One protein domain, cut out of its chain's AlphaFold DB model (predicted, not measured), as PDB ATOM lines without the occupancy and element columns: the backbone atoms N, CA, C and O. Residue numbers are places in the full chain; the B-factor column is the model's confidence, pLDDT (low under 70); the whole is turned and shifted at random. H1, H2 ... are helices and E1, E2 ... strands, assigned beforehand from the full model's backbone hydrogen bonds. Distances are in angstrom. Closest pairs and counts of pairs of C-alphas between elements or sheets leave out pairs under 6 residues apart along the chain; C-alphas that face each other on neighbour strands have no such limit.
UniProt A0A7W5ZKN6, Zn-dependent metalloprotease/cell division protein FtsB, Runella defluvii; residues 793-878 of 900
ATOM      1  N   ALA A 793      43.242 -24.417 -32.834       61.00
ATOM      2  CA  ALA A 793      42.654 -25.693 -33.197       61.00
ATOM      3  C   ALA A 793      43.136 -26.831 -32.281       61.00
ATOM      4  O   ALA A 793      42.309 -27.618 -31.828       61.00
ATOM      5  N   ALA A 794      44.428 -26.902 -31.945       62.19
ATOM      6  CA  ALA A 794      44.942 -27.901 -31.010       62.19
ATOM      7  C   ALA A 794      44.373 -27.729 -29.592       62.19
ATOM      8  O   ALA A 794      44.002 -28.722 -28.969       62.19
ATOM      9  N   PHE A 795      44.237 -26.490 -29.102       69.81
ATOM     10  CA  PHE A 795      43.669 -26.220 -27.775       69.81
ATOM     11  C   PHE A 795      42.209 -26.682 -27.660       69.81
ATOM     12  O   PHE A 795      41.834 -27.327 -26.683       69.81
ATOM     13  N   TRP A 796      41.386 -26.381 -28.667       72.00
ATOM     14  CA  TRP A 796      39.960 -26.718 -28.659       72.00
ATOM     15  C   TRP A 796      39.637 -28.132 -29.152       72.00
ATOM     16  O   TRP A 796      38.479 -28.540 -29.105       72.00
ATOM     17  N   GLY A 797      40.624 -28.870 -29.666       70.06
ATOM     18  CA  GLY A 797      40.364 -30.094 -30.429       70.06
ATOM     19  C   GLY A 797      39.606 -29.823 -31.740       70.06
ATOM     20  O   GLY A 797      38.869 -30.681 -32.220       70.06
ATOM     21  N   GLY A 798      39.765 -28.620 -32.303       74.31
ATOM     22  CA  GLY A 798      39.115 -28.125 -33.516       74.31
ATOM     23  C   GLY A 798      38.006 -27.094 -33.263       74.31
ATOM     24  O   GLY A 798      37.558 -26.873 -32.138       74.31
ATOM     25  N   ARG A 799      37.518 -26.468 -34.344       77.44
ATOM     26  CA  ARG A 799      36.458 -25.437 -34.311       77.44
ATOM     27  C   ARG A 799      35.177 -25.902 -33.628       77.44
ATOM     28  O   ARG A 799      34.550 -25.145 -32.892       77.44
ATOM     29  N   LYS A 800      34.798 -27.167 -33.829       79.81
ATOM     30  CA  LYS A 800      33.613 -27.750 -33.195       79.81
ATOM     31  C   LYS A 800      33.704 -27.704 -31.667       79.81
ATOM     32  O   LYS A 800      32.752 -27.250 -31.040       79.81
ATOM     33  N   GLY A 801      34.844 -28.089 -31.088       82.75
ATOM     34  CA  GLY A 801      35.038 -28.049 -29.636       82.75
ATOM     35  C   GLY A 801      34.941 -26.627 -29.082       82.75
ATOM     36  O   GLY A 801      34.305 -26.396 -28.055       82.75
ATOM     37  N   LYS A 802      35.462 -25.641 -29.819       80.69
ATOM     38  CA  LYS A 802      35.310 -24.220 -29.488       80.69
ATOM     39  C   LYS A 802      33.845 -23.763 -29.524       80.69
ATOM     40  O   LYS A 802      33.381 -23.124 -28.586       80.69
ATOM     41  N   ARG A 803      33.095 -24.090 -30.582       83.69
ATOM     42  CA  ARG A 803      31.671 -23.719 -30.706       83.69
ATOM     43  C   ARG A 803      30.813 -24.370 -29.621       83.69
ATOM     44  O   ARG A 803      29.904 -23.732 -29.093       83.69
ATOM     45  N   GLU A 804      31.099 -25.625 -29.276       86.12
ATOM     46  CA  GLU A 804      30.450 -26.328 -28.164       86.12
ATOM     47  C   GLU A 804      30.736 -25.630 -26.833       86.12
ATOM     48  O   GLU A 804      29.804 -25.333 -26.084       86.12
ATOM     49  N   PHE A 805      31.993 -25.251 -26.594       84.88
ATOM     50  CA  PHE A 805      32.362 -24.447 -25.436       84.88
ATOM     51  C   PHE A 805      31.609 -23.106 -25.395       84.88
ATOM     52  O   PHE A 805      31.028 -22.763 -24.364       84.88
ATOM     53  N   ASP A 806      31.589 -22.348 -26.493       83.94
ATOM     54  CA  ASP A 806      30.924 -21.041 -26.566       83.94
ATOM     55  C   ASP A 806      29.420 -21.174 -26.270       83.94
ATOM     56  O   ASP A 806      28.866 -20.408 -25.476       83.94
ATOM     57  N   LYS A 807      28.766 -22.195 -26.837       86.56
ATOM     58  CA  LYS A 807      27.345 -22.496 -26.608       86.56
ATOM     59  C   LYS A 807      27.033 -22.780 -25.138       86.56
ATOM     60  O   LYS A 807      25.968 -22.403 -24.648       86.56
ATOM     61  N   GLU A 808      27.931 -23.459 -24.435       88.00
ATOM     62  CA  GLU A 808      27.744 -23.793 -23.025       88.00
ATOM     63  C   GLU A 808      28.032 -22.610 -22.094       88.00
ATOM     64  O   GLU A 808      27.338 -22.437 -21.084       88.00
ATOM     65  N   ASN A 809      29.030 -21.786 -22.427       85.88
ATOM     66  CA  ASN A 809      29.640 -20.856 -21.478       85.88
ATOM     67  C   ASN A 809      29.297 -19.379 -21.724       85.88
ATOM     68  O   ASN A 809      29.388 -18.593 -20.781       85.88
ATOM     69  N   ILE A 810      28.835 -18.979 -22.913       86.62
ATOM     70  CA  ILE A 810      28.340 -17.611 -23.142       86.62
ATOM     71  C   ILE A 810      26.943 -17.467 -22.525       86.62
ATOM     72  O   ILE A 810      25.994 -18.138 -22.928       86.62
ATOM     73  N   LYS A 811      26.796 -16.571 -21.540       88.94
ATOM     74  CA  LYS A 811      25.519 -16.295 -20.845       88.94
ATOM     75  C   LYS A 811      24.865 -14.974 -21.236       88.94
ATOM     76  O   LYS A 811      23.759 -14.684 -20.790       88.94
ATOM     77  N   GLY A 812      25.526 -14.181 -22.068       85.38
ATOM     78  CA  GLY A 812      24.966 -12.956 -22.617       85.38
ATOM     79  C   GLY A 812      25.941 -12.259 -23.552       85.38
ATOM     80  O   GLY A 812      27.152 -12.462 -23.464       85.38
ATOM     81  N   SER A 813      25.399 -11.423 -24.429       83.88
ATOM     82  CA  SER A 813      26.157 -10.491 -25.253       83.88
ATOM     83  C   SER A 813      25.543  -9.097 -25.153       83.88
ATOM     84  O   SER A 813      24.333  -8.953 -24.976       83.88
ATOM     85  N   TYR A 814      26.377  -8.065 -25.208       82.06
ATOM     86  CA  TYR A 814      25.935  -6.675 -25.108       82.06
ATOM     87  C   TYR A 814      26.920  -5.734 -25.811       82.06
ATOM     88  O   TYR A 814      28.048  -6.114 -26.111       82.06
ATOM     89  N   LEU A 815      26.500  -4.496 -26.093       78.94
ATOM     90  CA  LEU A 815      27.387  -3.473 -26.651       78.94
ATOM     91  C   LEU A 815      28.096  -2.712 -25.529       78.94
ATOM     92  O   LEU A 815      27.481  -1.895 -24.839       78.94
ATOM     93  N   TYR A 816      29.396  -2.934 -25.362       77.62
ATOM     94  CA  TYR A 816      30.205  -2.151 -24.437       77.62
ATOM     95  C   TYR A 816      30.374  -0.722 -24.967       77.62
ATOM     96  O   TYR A 816      30.785  -0.517 -26.114       77.62
ATOM     97  N   GLN A 817      29.997   0.264 -24.142       78.12
ATOM     98  CA  GLN A 817      29.947   1.691 -24.500       78.12
ATOM     99  C   GLN A 817      29.170   1.978 -25.803       78.12
ATOM    100  O   GLN A 817      29.477   2.922 -26.527       78.12
ATOM    101  N   GLY A 818      28.178   1.139 -26.131       79.62
ATOM    102  CA  GLY A 818      27.392   1.265 -27.362       79.62
ATOM    103  C   GLY A 818      28.171   0.982 -28.652       79.62
ATOM    104  O   GLY A 818      27.643   1.252 -29.728       79.62
ATOM    105  N   LYS A 819      29.406   0.461 -28.566       75.94
ATOM    106  CA  LYS A 819      30.323   0.389 -29.712       75.94
ATOM    107  C   LYS A 819      30.866  -1.000 -30.045       75.94
ATOM    108  O   LYS A 819      30.959  -1.312 -31.229       75.94
ATOM    109  N   TYR A 820      31.227  -1.806 -29.048       76.38
ATOM    110  CA  TYR A 820      31.906  -3.093 -29.266       76.38
ATOM    111  C   TYR A 820      31.053  -4.248 -28.756       76.38
ATOM    112  O   TYR A 820      30.509  -4.162 -27.655       76.38
ATOM    113  N   VAL A 821      30.944  -5.334 -29.522       77.38
ATOM    114  CA  VAL A 821      30.205  -6.526 -29.095       77.38
ATOM    115  C   VAL A 821      31.013  -7.267 -28.037       77.38
ATOM    116  O   VAL A 821      32.051  -7.852 -28.345       77.38
ATOM    117  N   ALA A 822      30.526  -7.256 -26.797       79.81
ATOM    118  CA  ALA A 822      31.098  -7.991 -25.681       79.81
ATOM    119  C   ALA A 822      30.298  -9.269 -25.388       79.81
ATOM    120  O   ALA A 822      29.065  -9.256 -25.407       79.81
ATOM    121  N   LYS A 823      30.995 -10.374 -25.105       84.00
ATOM    122  CA  LYS A 823      30.449 -11.662 -24.659       84.00
ATOM    123  C   LYS A 823      30.751 -11.845 -23.169       84.00
ATOM    124  O   LYS A 823      31.877 -11.612 -22.735       84.00
ATOM    125  N   ARG A 824      29.765 -12.295 -22.388       85.81
ATOM    126  CA  ARG A 824      29.932 -12.682 -20.980       85.81
ATOM    127  C   ARG A 824      30.038 -14.197 -20.866       85.81
ATOM    128  O   ARG A 824      29.049 -14.904 -21.068       85.81
ATOM    129  N   TYR A 825      31.218 -14.669 -20.492       84.19
ATOM    130  CA  TYR A 825      31.518 -16.072 -20.246       84.19
ATOM    131  C   TYR A 825      31.326 -16.418 -18.770       84.19
ATOM    132  O   TYR A 825      31.709 -15.649 -17.887       84.19
ATOM    133  N   VAL A 826      30.735 -17.579 -18.493       83.94
ATOM    134  CA  VAL A 826      30.545 -18.113 -17.139       83.94
ATOM    135  C   VAL A 826      30.876 -19.602 -17.138       83.94
ATOM    136  O   VAL A 826      30.137 -20.401 -17.712       83.94
ATOM    137  N   LEU A 827      31.970 -19.962 -16.465       78.94
ATOM    138  CA  LEU A 827      32.420 -21.338 -16.271       78.94
ATOM    139  C   LEU A 827      31.881 -21.935 -14.963       78.94
ATOM    140  O   LEU A 827      31.468 -21.233 -14.032       78.94
ATOM    141  N   LYS A 828      31.961 -23.266 -14.853       73.56
ATOM    142  CA  LYS A 828      31.770 -23.979 -13.581       73.56
ATOM    143  C   LYS A 828      32.804 -23.494 -12.548       73.56
ATOM    144  O   LYS A 828      33.965 -23.295 -12.885       73.56
ATOM    145  N   GLY A 829      32.379 -23.308 -11.295       68.88
ATOM    146  CA  GLY A 829      33.242 -22.812 -10.209       68.88
ATOM    147  C   GLY A 829      33.200 -21.296  -9.975       68.88
ATOM    148  O   GLY A 829      34.014 -20.783  -9.218       68.88
ATOM    149  N   GLY A 830      32.261 -20.570 -10.595       67.50
ATOM    150  CA  GLY A 830      32.038 -19.138 -10.330       67.50
ATOM    151  C   GLY A 830      32.980 -18.191 -11.079       67.50
ATOM    152  O   GLY A 830      32.918 -16.979 -10.888       67.50
ATOM    153  N   ILE A 831      33.824 -18.728 -11.962       70.19
ATOM    154  CA  ILE A 831      34.696 -17.942 -12.831       70.19
ATOM    155  C   ILE A 831      33.841 -17.337 -13.945       70.19
ATOM    156  O   ILE A 831      33.229 -18.056 -14.734       70.19
ATOM    157  N   SER A 832      33.821 -16.011 -14.030       75.38
ATOM    158  CA  SER A 832      33.216 -15.292 -15.147       75.38
ATOM    159  C   SER A 832      34.149 -14.213 -15.661       75.38
ATOM    160  O   SER A 832      34.837 -13.578 -14.858       75.38
ATOM    161  N   TRP A 833      34.112 -13.967 -16.964       77.62
ATOM    162  CA  TRP A 833      34.755 -12.811 -17.576       77.62
ATOM    163  C   TRP A 833      33.910 -12.256 -18.715       77.62
ATOM    164  O   TRP A 833      32.962 -12.881 -19.191       77.62
ATOM    165  N   GLU A 834      34.253 -11.047 -19.130       79.50
ATOM    166  CA  GLU A 834      33.650 -10.344 -20.254       79.50
ATOM    167  C   GLU A 834      34.746 -10.055 -21.285       79.50
ATOM    168  O   GLU A 834      35.910  -9.892 -20.910       79.50
ATOM    169  N   SER A 835      34.419 -10.080 -22.579       77.56
ATOM    170  CA  SER A 835      35.412  -9.861 -23.638       77.56
ATOM    171  C   SER A 835      34.842  -9.444 -24.991       77.56
ATOM    172  O   SER A 835      33.674  -9.701 -25.259       77.56
ATOM    173  N   THR A 836      35.658  -8.850 -25.872       76.88
ATOM    174  CA  THR A 836      35.291  -8.502 -27.261       76.88
ATOM    175  C   THR A 836      36.378  -8.798 -28.301       76.88
ATOM    176  O   THR A 836      37.474  -8.240 -28.323       76.88
ATOM    177  N   THR A 837      36.032  -9.588 -29.310       72.44
ATOM    178  CA  THR A 837      36.979  -9.990 -30.361       72.44
ATOM    179  C   THR A 837      37.359  -8.858 -31.323       72.44
ATOM    180  O   THR A 837      38.298  -9.000 -32.105       72.44
ATOM    181  N   GLU A 838      36.682  -7.709 -31.235       73.81
ATOM    182  CA  GLU A 838      36.841  -6.568 -32.139       73.81
ATOM    183  C   GLU A 838      38.086  -5.707 -31.865       73.81
ATOM    184  O   GLU A 838      38.405  -4.822 -32.662       73.81
ATOM    185  N   ILE A 839      38.823  -5.965 -30.782       72.50
ATOM    186  CA  ILE A 839      40.021  -5.202 -30.402       72.50
ATOM    187  C   ILE A 839      41.272  -6.086 -30.541       72.50
ATOM    188  O   ILE A 839      41.274  -7.220 -30.064       72.50
ATOM    189  N   PRO A 840      42.369  -5.595 -31.152       69.31
ATOM    190  CA  PRO A 840      43.520  -6.409 -31.552       69.31
ATOM    191  C   PRO A 840      44.493  -6.681 -30.399       69.31
ATOM    192  O   PRO A 840      45.697  -6.757 -30.633       69.31
ATOM    193  N   LEU A 841      43.993  -6.808 -29.172       70.44
ATOM    194  CA  LEU A 841      44.794  -7.145 -28.002       70.44
ATOM    195  C   LEU A 841      44.863  -8.658 -27.858       70.44
ATOM    196  O   LEU A 841      43.832  -9.303 -27.695       70.44
ATOM    197  N   ARG A 842      46.072  -9.217 -27.903       67.25
ATOM    198  CA  ARG A 842      46.305 -10.584 -27.439       67.25
ATOM    199  C   ARG A 842      46.719 -10.522 -25.978       67.25
ATOM    200  O   ARG A 842      47.485  -9.648 -25.575       67.25
ATOM    201  N   TYR A 843      46.244 -11.462 -25.187       63.59
ATOM    202  CA  TYR A 843      46.818 -11.751 -23.887       63.59
ATOM    203  C   TYR A 843      48.312 -12.096 -23.974       63.59
ATOM    204  O   TYR A 843      49.035 -11.730 -23.064       63.59
ATOM    205  N   SER A 844      48.818 -12.690 -25.060       60.50
ATOM    206  CA  SER A 844      50.255 -12.815 -25.318       60.50
ATOM    207  C   SER A 844      50.912 -11.443 -25.409       60.50
ATOM    208  O   SER A 844      51.968 -11.244 -24.828       60.50
ATOM    209  N   ASP A 845      50.274 -10.477 -26.079       65.94
ATOM    210  CA  ASP A 845      50.789  -9.111 -26.161       65.94
ATOM    211  C   ASP A 845      50.800  -8.467 -24.767       65.94
ATOM    212  O   ASP A 845      51.779  -7.827 -24.421       65.94
ATOM    213  N   LEU A 846      49.773  -8.686 -23.934       64.19
ATOM    214  CA  LEU A 846      49.702  -8.181 -22.551       64.19
ATOM    215  C   LEU A 846      50.650  -8.914 -21.583       64.19
ATOM    216  O   LEU A 846      51.249  -8.297 -20.707       64.19
ATOM    217  N   GLY A 847      50.807 -10.223 -21.754       59.38
ATOM    218  CA  GLY A 847      51.616 -11.117 -20.930       59.38
ATOM    219  C   GLY A 847      53.117 -10.935 -21.144       59.38
ATOM    220  O   GLY A 847      53.902 -11.278 -20.264       59.38
ATOM    221  N   LEU A 848      53.523 -10.316 -22.262       60.00
ATOM    222  CA  LEU A 848      54.876  -9.766 -22.423       60.00
ATOM    223  C   LEU A 848      55.174  -8.657 -21.400       60.00
ATOM    224  O   LEU A 848      56.338  -8.446 -21.071       60.00
ATOM    225  N   PHE A 849      54.144  -7.966 -20.897       58.81
ATOM    226  CA  PHE A 849      54.265  -6.840 -19.964       58.81
ATOM    227  C   PHE A 849      53.854  -7.179 -18.527       58.81
ATOM    228  O   PHE A 849      54.168  -6.413 -17.621       58.81
ATOM    229  N   VAL A 850      53.153  -8.299 -18.317       54.91
ATOM    230  CA  VAL A 850      52.636  -8.720 -17.011       54.91
ATOM    231  C   VAL A 850      52.850 -10.229 -16.830       54.91
ATOM    232  O   VAL A 850      52.186 -11.030 -17.497       54.91
ATOM    233  N   PRO A 851      53.740 -10.661 -15.922       48.34
ATOM    234  CA  PRO A 851      53.974 -12.074 -15.674       48.34
ATOM    235  C   PRO A 851      52.815 -12.670 -14.865       48.34
ATOM    236  O   PRO A 851      52.743 -12.517 -13.651       48.34
ATOM    237  N   LEU A 852      51.907 -13.382 -15.536       48.62
ATOM    238  CA  LEU A 852      50.879 -14.202 -14.886       48.62
ATOM    239  C   LEU A 852      51.200 -15.694 -15.063       48.62
ATOM    240  O   LEU A 852      51.461 -16.169 -16.176       48.62
ATOM    241  N   ASN A 853      51.187 -16.426 -13.946       45.19
ATOM    242  CA  ASN A 853      51.600 -17.828 -13.837       45.19
ATOM    243  C   ASN A 853      50.481 -18.807 -14.235       45.19
ATOM    244  O   ASN A 853      49.937 -19.510 -13.388       45.19
ATOM    245  N   THR A 854      50.081 -18.825 -15.511       49.62
ATOM    246  CA  THR A 854      49.094 -19.803 -16.007       49.62
ATOM    247  C   THR A 854      49.362 -20.213 -17.465       49.62
ATOM    248  O   THR A 854      48.743 -19.718 -18.405       49.62
ATOM    249  N   GLY A 855      50.305 -21.140 -17.678       47.25
ATOM    250  CA  GLY A 855      50.728 -21.583 -19.018       47.25
ATOM    251  C   GLY A 855      49.603 -22.144 -19.905       47.25
ATOM    252  O   GLY A 855      49.557 -21.841 -21.091       47.25
ATOM    253  N   GLN A 856      48.644 -22.883 -19.335       43.09
ATOM    254  CA  GLN A 856      47.531 -23.487 -20.093       43.09
ATOM    255  C   GLN A 856      46.395 -22.514 -20.422       43.09
ATOM    256  O   GLN A 856      45.643 -22.733 -21.368       43.09
ATOM    257  N   LEU A 857      46.261 -21.435 -19.653       50.25
ATOM    258  CA  LEU A 857      45.213 -20.453 -19.888       50.25
ATOM    259  C   LEU A 857      45.531 -19.625 -21.137       50.25
ATOM    260  O   LEU A 857      44.621 -19.353 -21.902       50.25
ATOM    261  N   ARG A 858      46.800 -19.313 -21.425       51.31
ATOM    262  CA  ARG A 858      47.218 -18.306 -22.420       51.31
ATOM    263  C   ARG A 858      46.588 -18.381 -23.813       51.31
ATOM    264  O   ARG A 858      46.234 -17.323 -24.297       51.31
ATOM    265  N   MET A 859      46.408 -19.545 -24.446       51.72
ATOM    266  CA  MET A 859      45.827 -19.633 -25.807       51.72
ATOM    267  C   MET A 859      44.296 -19.532 -25.822       51.72
ATOM    268  O   MET A 859      43.731 -18.751 -26.589       51.72
ATOM    269  N   GLY A 860      43.611 -20.287 -24.954       53.69
ATOM    270  CA  GLY A 860      42.164 -20.148 -24.771       53.69
ATOM    271  C   GLY A 860      41.819 -18.737 -24.296       53.69
ATOM    272  O   GLY A 860      40.933 -18.090 -24.838       53.69
ATOM    273  N   VAL A 861      42.604 -18.208 -23.361       54.88
ATOM    274  CA  VAL A 861      42.533 -16.834 -22.868       54.88
ATOM    275  C   VAL A 861      42.919 -15.839 -23.957       54.88
ATOM    276  O   VAL A 861      42.200 -14.882 -24.091       54.88
ATOM    277  N   ASP A 862      43.922 -16.031 -24.814       58.66
ATOM    278  CA  ASP A 862      44.207 -15.143 -25.965       58.66
ATOM    279  C   ASP A 862      43.036 -15.039 -26.930       58.66
ATOM    280  O   ASP A 862      42.754 -13.991 -27.520       58.66
ATOM    281  N   HIS A 863      42.378 -16.174 -27.117       58.62
ATOM    282  CA  HIS A 863      41.196 -16.260 -27.921       58.62
ATOM    283  C   HIS A 863      40.040 -15.492 -27.252       58.62
ATOM    284  O   HIS A 863      39.412 -14.635 -27.874       58.62
ATOM    285  N   PHE A 864      39.817 -15.729 -25.959       57.47
ATOM    286  CA  PHE A 864      38.761 -15.078 -25.196       57.47
ATOM    287  C   PHE A 864      39.045 -13.637 -24.794       57.47
ATOM    288  O   PHE A 864      38.089 -12.919 -24.602       57.47
ATOM    289  N   MET A 865      40.290 -13.197 -24.642       57.06
ATOM    290  CA  MET A 865      40.704 -11.945 -23.979       57.06
ATOM    291  C   MET A 865      41.013 -10.820 -24.952       57.06
ATOM    292  O   MET A 865      41.692  -9.842 -24.629       57.06
ATOM    293  N   ARG A 866      40.494 -10.926 -26.161       63.47
ATOM    294  CA  ARG A 866      40.472  -9.787 -27.058       63.47
ATOM    295  C   ARG A 866      39.516  -8.784 -26.417       63.47
ATOM    296  O   ARG A 866      38.395  -9.148 -26.087       63.47
ATOM    297  N   GLY A 867      40.000  -7.575 -26.148       58.50
ATOM    298  CA  GLY A 867      39.195  -6.383 -25.873       58.50
ATOM    299  C   GLY A 867      38.224  -6.359 -24.686       58.50
ATOM    300  O   GLY A 867      37.920  -7.338 -24.026       58.50
ATOM    301  N   PHE A 868      37.677  -5.168 -24.464       64.31
ATOM    302  CA  PHE A 868      36.912  -4.751 -23.291       64.31
ATOM    303  C   PHE A 868      35.426  -5.140 -23.232       64.31
ATOM    304  O   PHE A 868      34.785  -5.280 -24.272       64.31
ATOM    305  N   PRO A 869      34.855  -5.185 -22.013       63.78
ATOM    306  CA  PRO A 869      35.517  -4.994 -20.718       63.78
ATOM    307  C   PRO A 869      36.064  -6.317 -20.192       63.78
ATOM    308  O   PRO A 869      35.316  -7.223 -19.865       63.78
ATOM    309  N   LEU A 870      37.385  -6.429 -20.070       69.75
ATOM    310  CA  LEU A 870      37.994  -7.614 -19.474       69.75
ATOM    311  C   LEU A 870      37.867  -7.483 -17.964       69.75
ATOM    312  O   LEU A 870      38.453  -6.565 -17.393       69.75
ATOM    313  N   LYS A 871      37.116  -8.385 -17.331       70.19
ATOM    314  CA  LYS A 871      37.119  -8.583 -15.878       70.19
ATOM    315  C   LYS A 871      37.434 -10.042 -15.587       70.19
ATOM    316  O   LYS A 871      36.587 -10.900 -15.794       70.19
ATOM    317  N   MET A 872      38.644 -10.324 -15.121       63.91
ATOM    318  CA  MET A 872      39.079 -11.688 -14.815       63.91
ATOM    319  C   MET A 872      39.089 -11.926 -13.309       63.91
ATOM    320  O   MET A 872      39.679 -11.143 -12.565       63.91
ATOM    321  N   PHE A 873      38.451 -13.016 -12.871       63.59
ATOM    322  CA  PHE A 873      38.511 -13.542 -11.496       63.59
ATOM    323  C   PHE A 873      38.208 -12.524 -10.376       63.59
ATOM    324  O   PHE A 873      38.600 -12.726  -9.235       63.59
ATOM    325  N   GLY A 874      37.530 -11.416 -10.691       62.47
ATOM    326  CA  GLY A 874      37.258 -10.340  -9.737       62.47
ATOM    327  C   GLY A 874      38.461  -9.473  -9.338       62.47
ATOM    328  O   GLY A 874      38.237  -8.538  -8.585       62.47
ATOM    329  N   GLY A 875      39.676  -9.732  -9.846       68.19
ATOM    330  CA  GLY A 875      40.908  -9.042  -9.427       68.19
ATOM    331  C   GLY A 875      41.586  -8.182 -10.498       68.19
ATOM    332  O   GLY A 875      42.366  -7.307 -10.164       68.19
ATOM    333  N   ILE A 876      41.302  -8.376 -11.789       71.88
ATOM    334  CA  ILE A 876      41.900  -7.578 -12.875       71.88
ATOM    335  C   ILE A 876      40.793  -6.992 -13.746       71.88
ATOM    336  O   ILE A 876      39.907  -7.733 -14.187       71.88
ATOM    337  N   SER A 877      40.854  -5.686 -14.034       75.00
ATOM    338  CA  SER A 877      39.904  -5.023 -14.929       75.00
ATOM    339  C   SER A 877      40.544  -4.027 -15.890       75.00
ATOM    340  O   SER A 877      41.473  -3.310 -15.521       75.00
ATOM    341  N   VAL A 878      40.018  -3.935 -17.114       78.00
ATOM    342  CA  VAL A 878      40.380  -2.847 -18.034       78.00
ATOM    343  C   VAL A 878      39.286  -1.783 -18.103       78.00
ATOM    344  O   VAL A 878      38.111  -2.109 -18.276       78.00
TER     345      VAL A 878
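AT A GLANCE: This is residues 793 to 878 of the 900 residues of the protein "Zn-dependent metalloprotease/cell division protein FtsB" of Runella defluvii (UniProt A0A7W5ZKN6). A three-stranded antiparallel sheet, E1 E2 E3, makes a wall along one side, with H1 and H2 at the end of it where E1 begins. Beyond its E3 edge the later half of the printed part folds up: H4 reaches the sheet with its last residues, H3 packs on H4, and a short hairpin-like turn ends in E4; residues 848 to 855 stick out as a free loop. The printed part has 86 residues with four named helices and four named strands, in the order H1 H2 E1 E2 E3 H3 H4 E4, and its class is mixed, helices and strands. It is compact, with a radius of gyration of the C-alphas of 12.7 A and spans of 32 by 30 by 26 A.

IN THESE COORDINATES: H1 is residues 793 to 796, beginning at C-alpha 793 (42.654, -25.693, -33.197). H2, residues 799 to 809, measures 15.2 A from first to last C-alpha. E1, residues 810 to 816, is 15.6 A long and begins at C-alpha 810 (28.340, -17.611, -23.142). E2, residues 820 to 826, is 19.4 A long, and E3, residues 832 to 835, is 10.3 A. H3 is residues 843 to 847, and H4, residues 857 to 864, is 9.9 A long. E4, residues 876 to 878, ends at C-alpha 878 (40.380, -2.847, -18.034).

HOW THE PARTS SIT: E1, E2 and E3 form a meander, each strand the antiparallel neighbour of the one before. The hairpin E1 and E2 has N 811 and O 824 at 2.8 A, within hydrogen-bond range. The hairpin E2 and E3 has N 823 and O 835 at 2.8 A, also within that range. H2 is on the sheet but only grazes it with residues 805 to 809; its closest C-alphas to E2 are those of Asn 809 and Val 826, 5.2 A. H4 also only grazes the sheet, with residues 861 to 864. H3 and H4 touch, the closest C-alphas being those of Tyr 843 and Asp 862, 4.8 A. H1 and H4 only just touch, with 3 pairs of C-alphas within 8 A, the closest those of Phe 795 and Gly 860, 6.9 A. H1 and H2 are close but not clearly touching. E4 pairs with no named strand, but its residues 876 to 877 pair antiparallel with residues 871 to 872. In H2, H3 and H4 every O i to N i+4 pair is within hydrogen-bond range; H1 is too short for such a pair, and its 1 O i to N i+3 pair is not within range.

THE WHOLE: The C-alphas of Ala 794 and Gly 818 are the two farthest apart, 34.2 A. The printed part has no cut. The link H4 to E4, 11 residues, is long. The mean pLDDT of the printed part is 70.1, and 39 residues are under 70, among them residues 842 to 870.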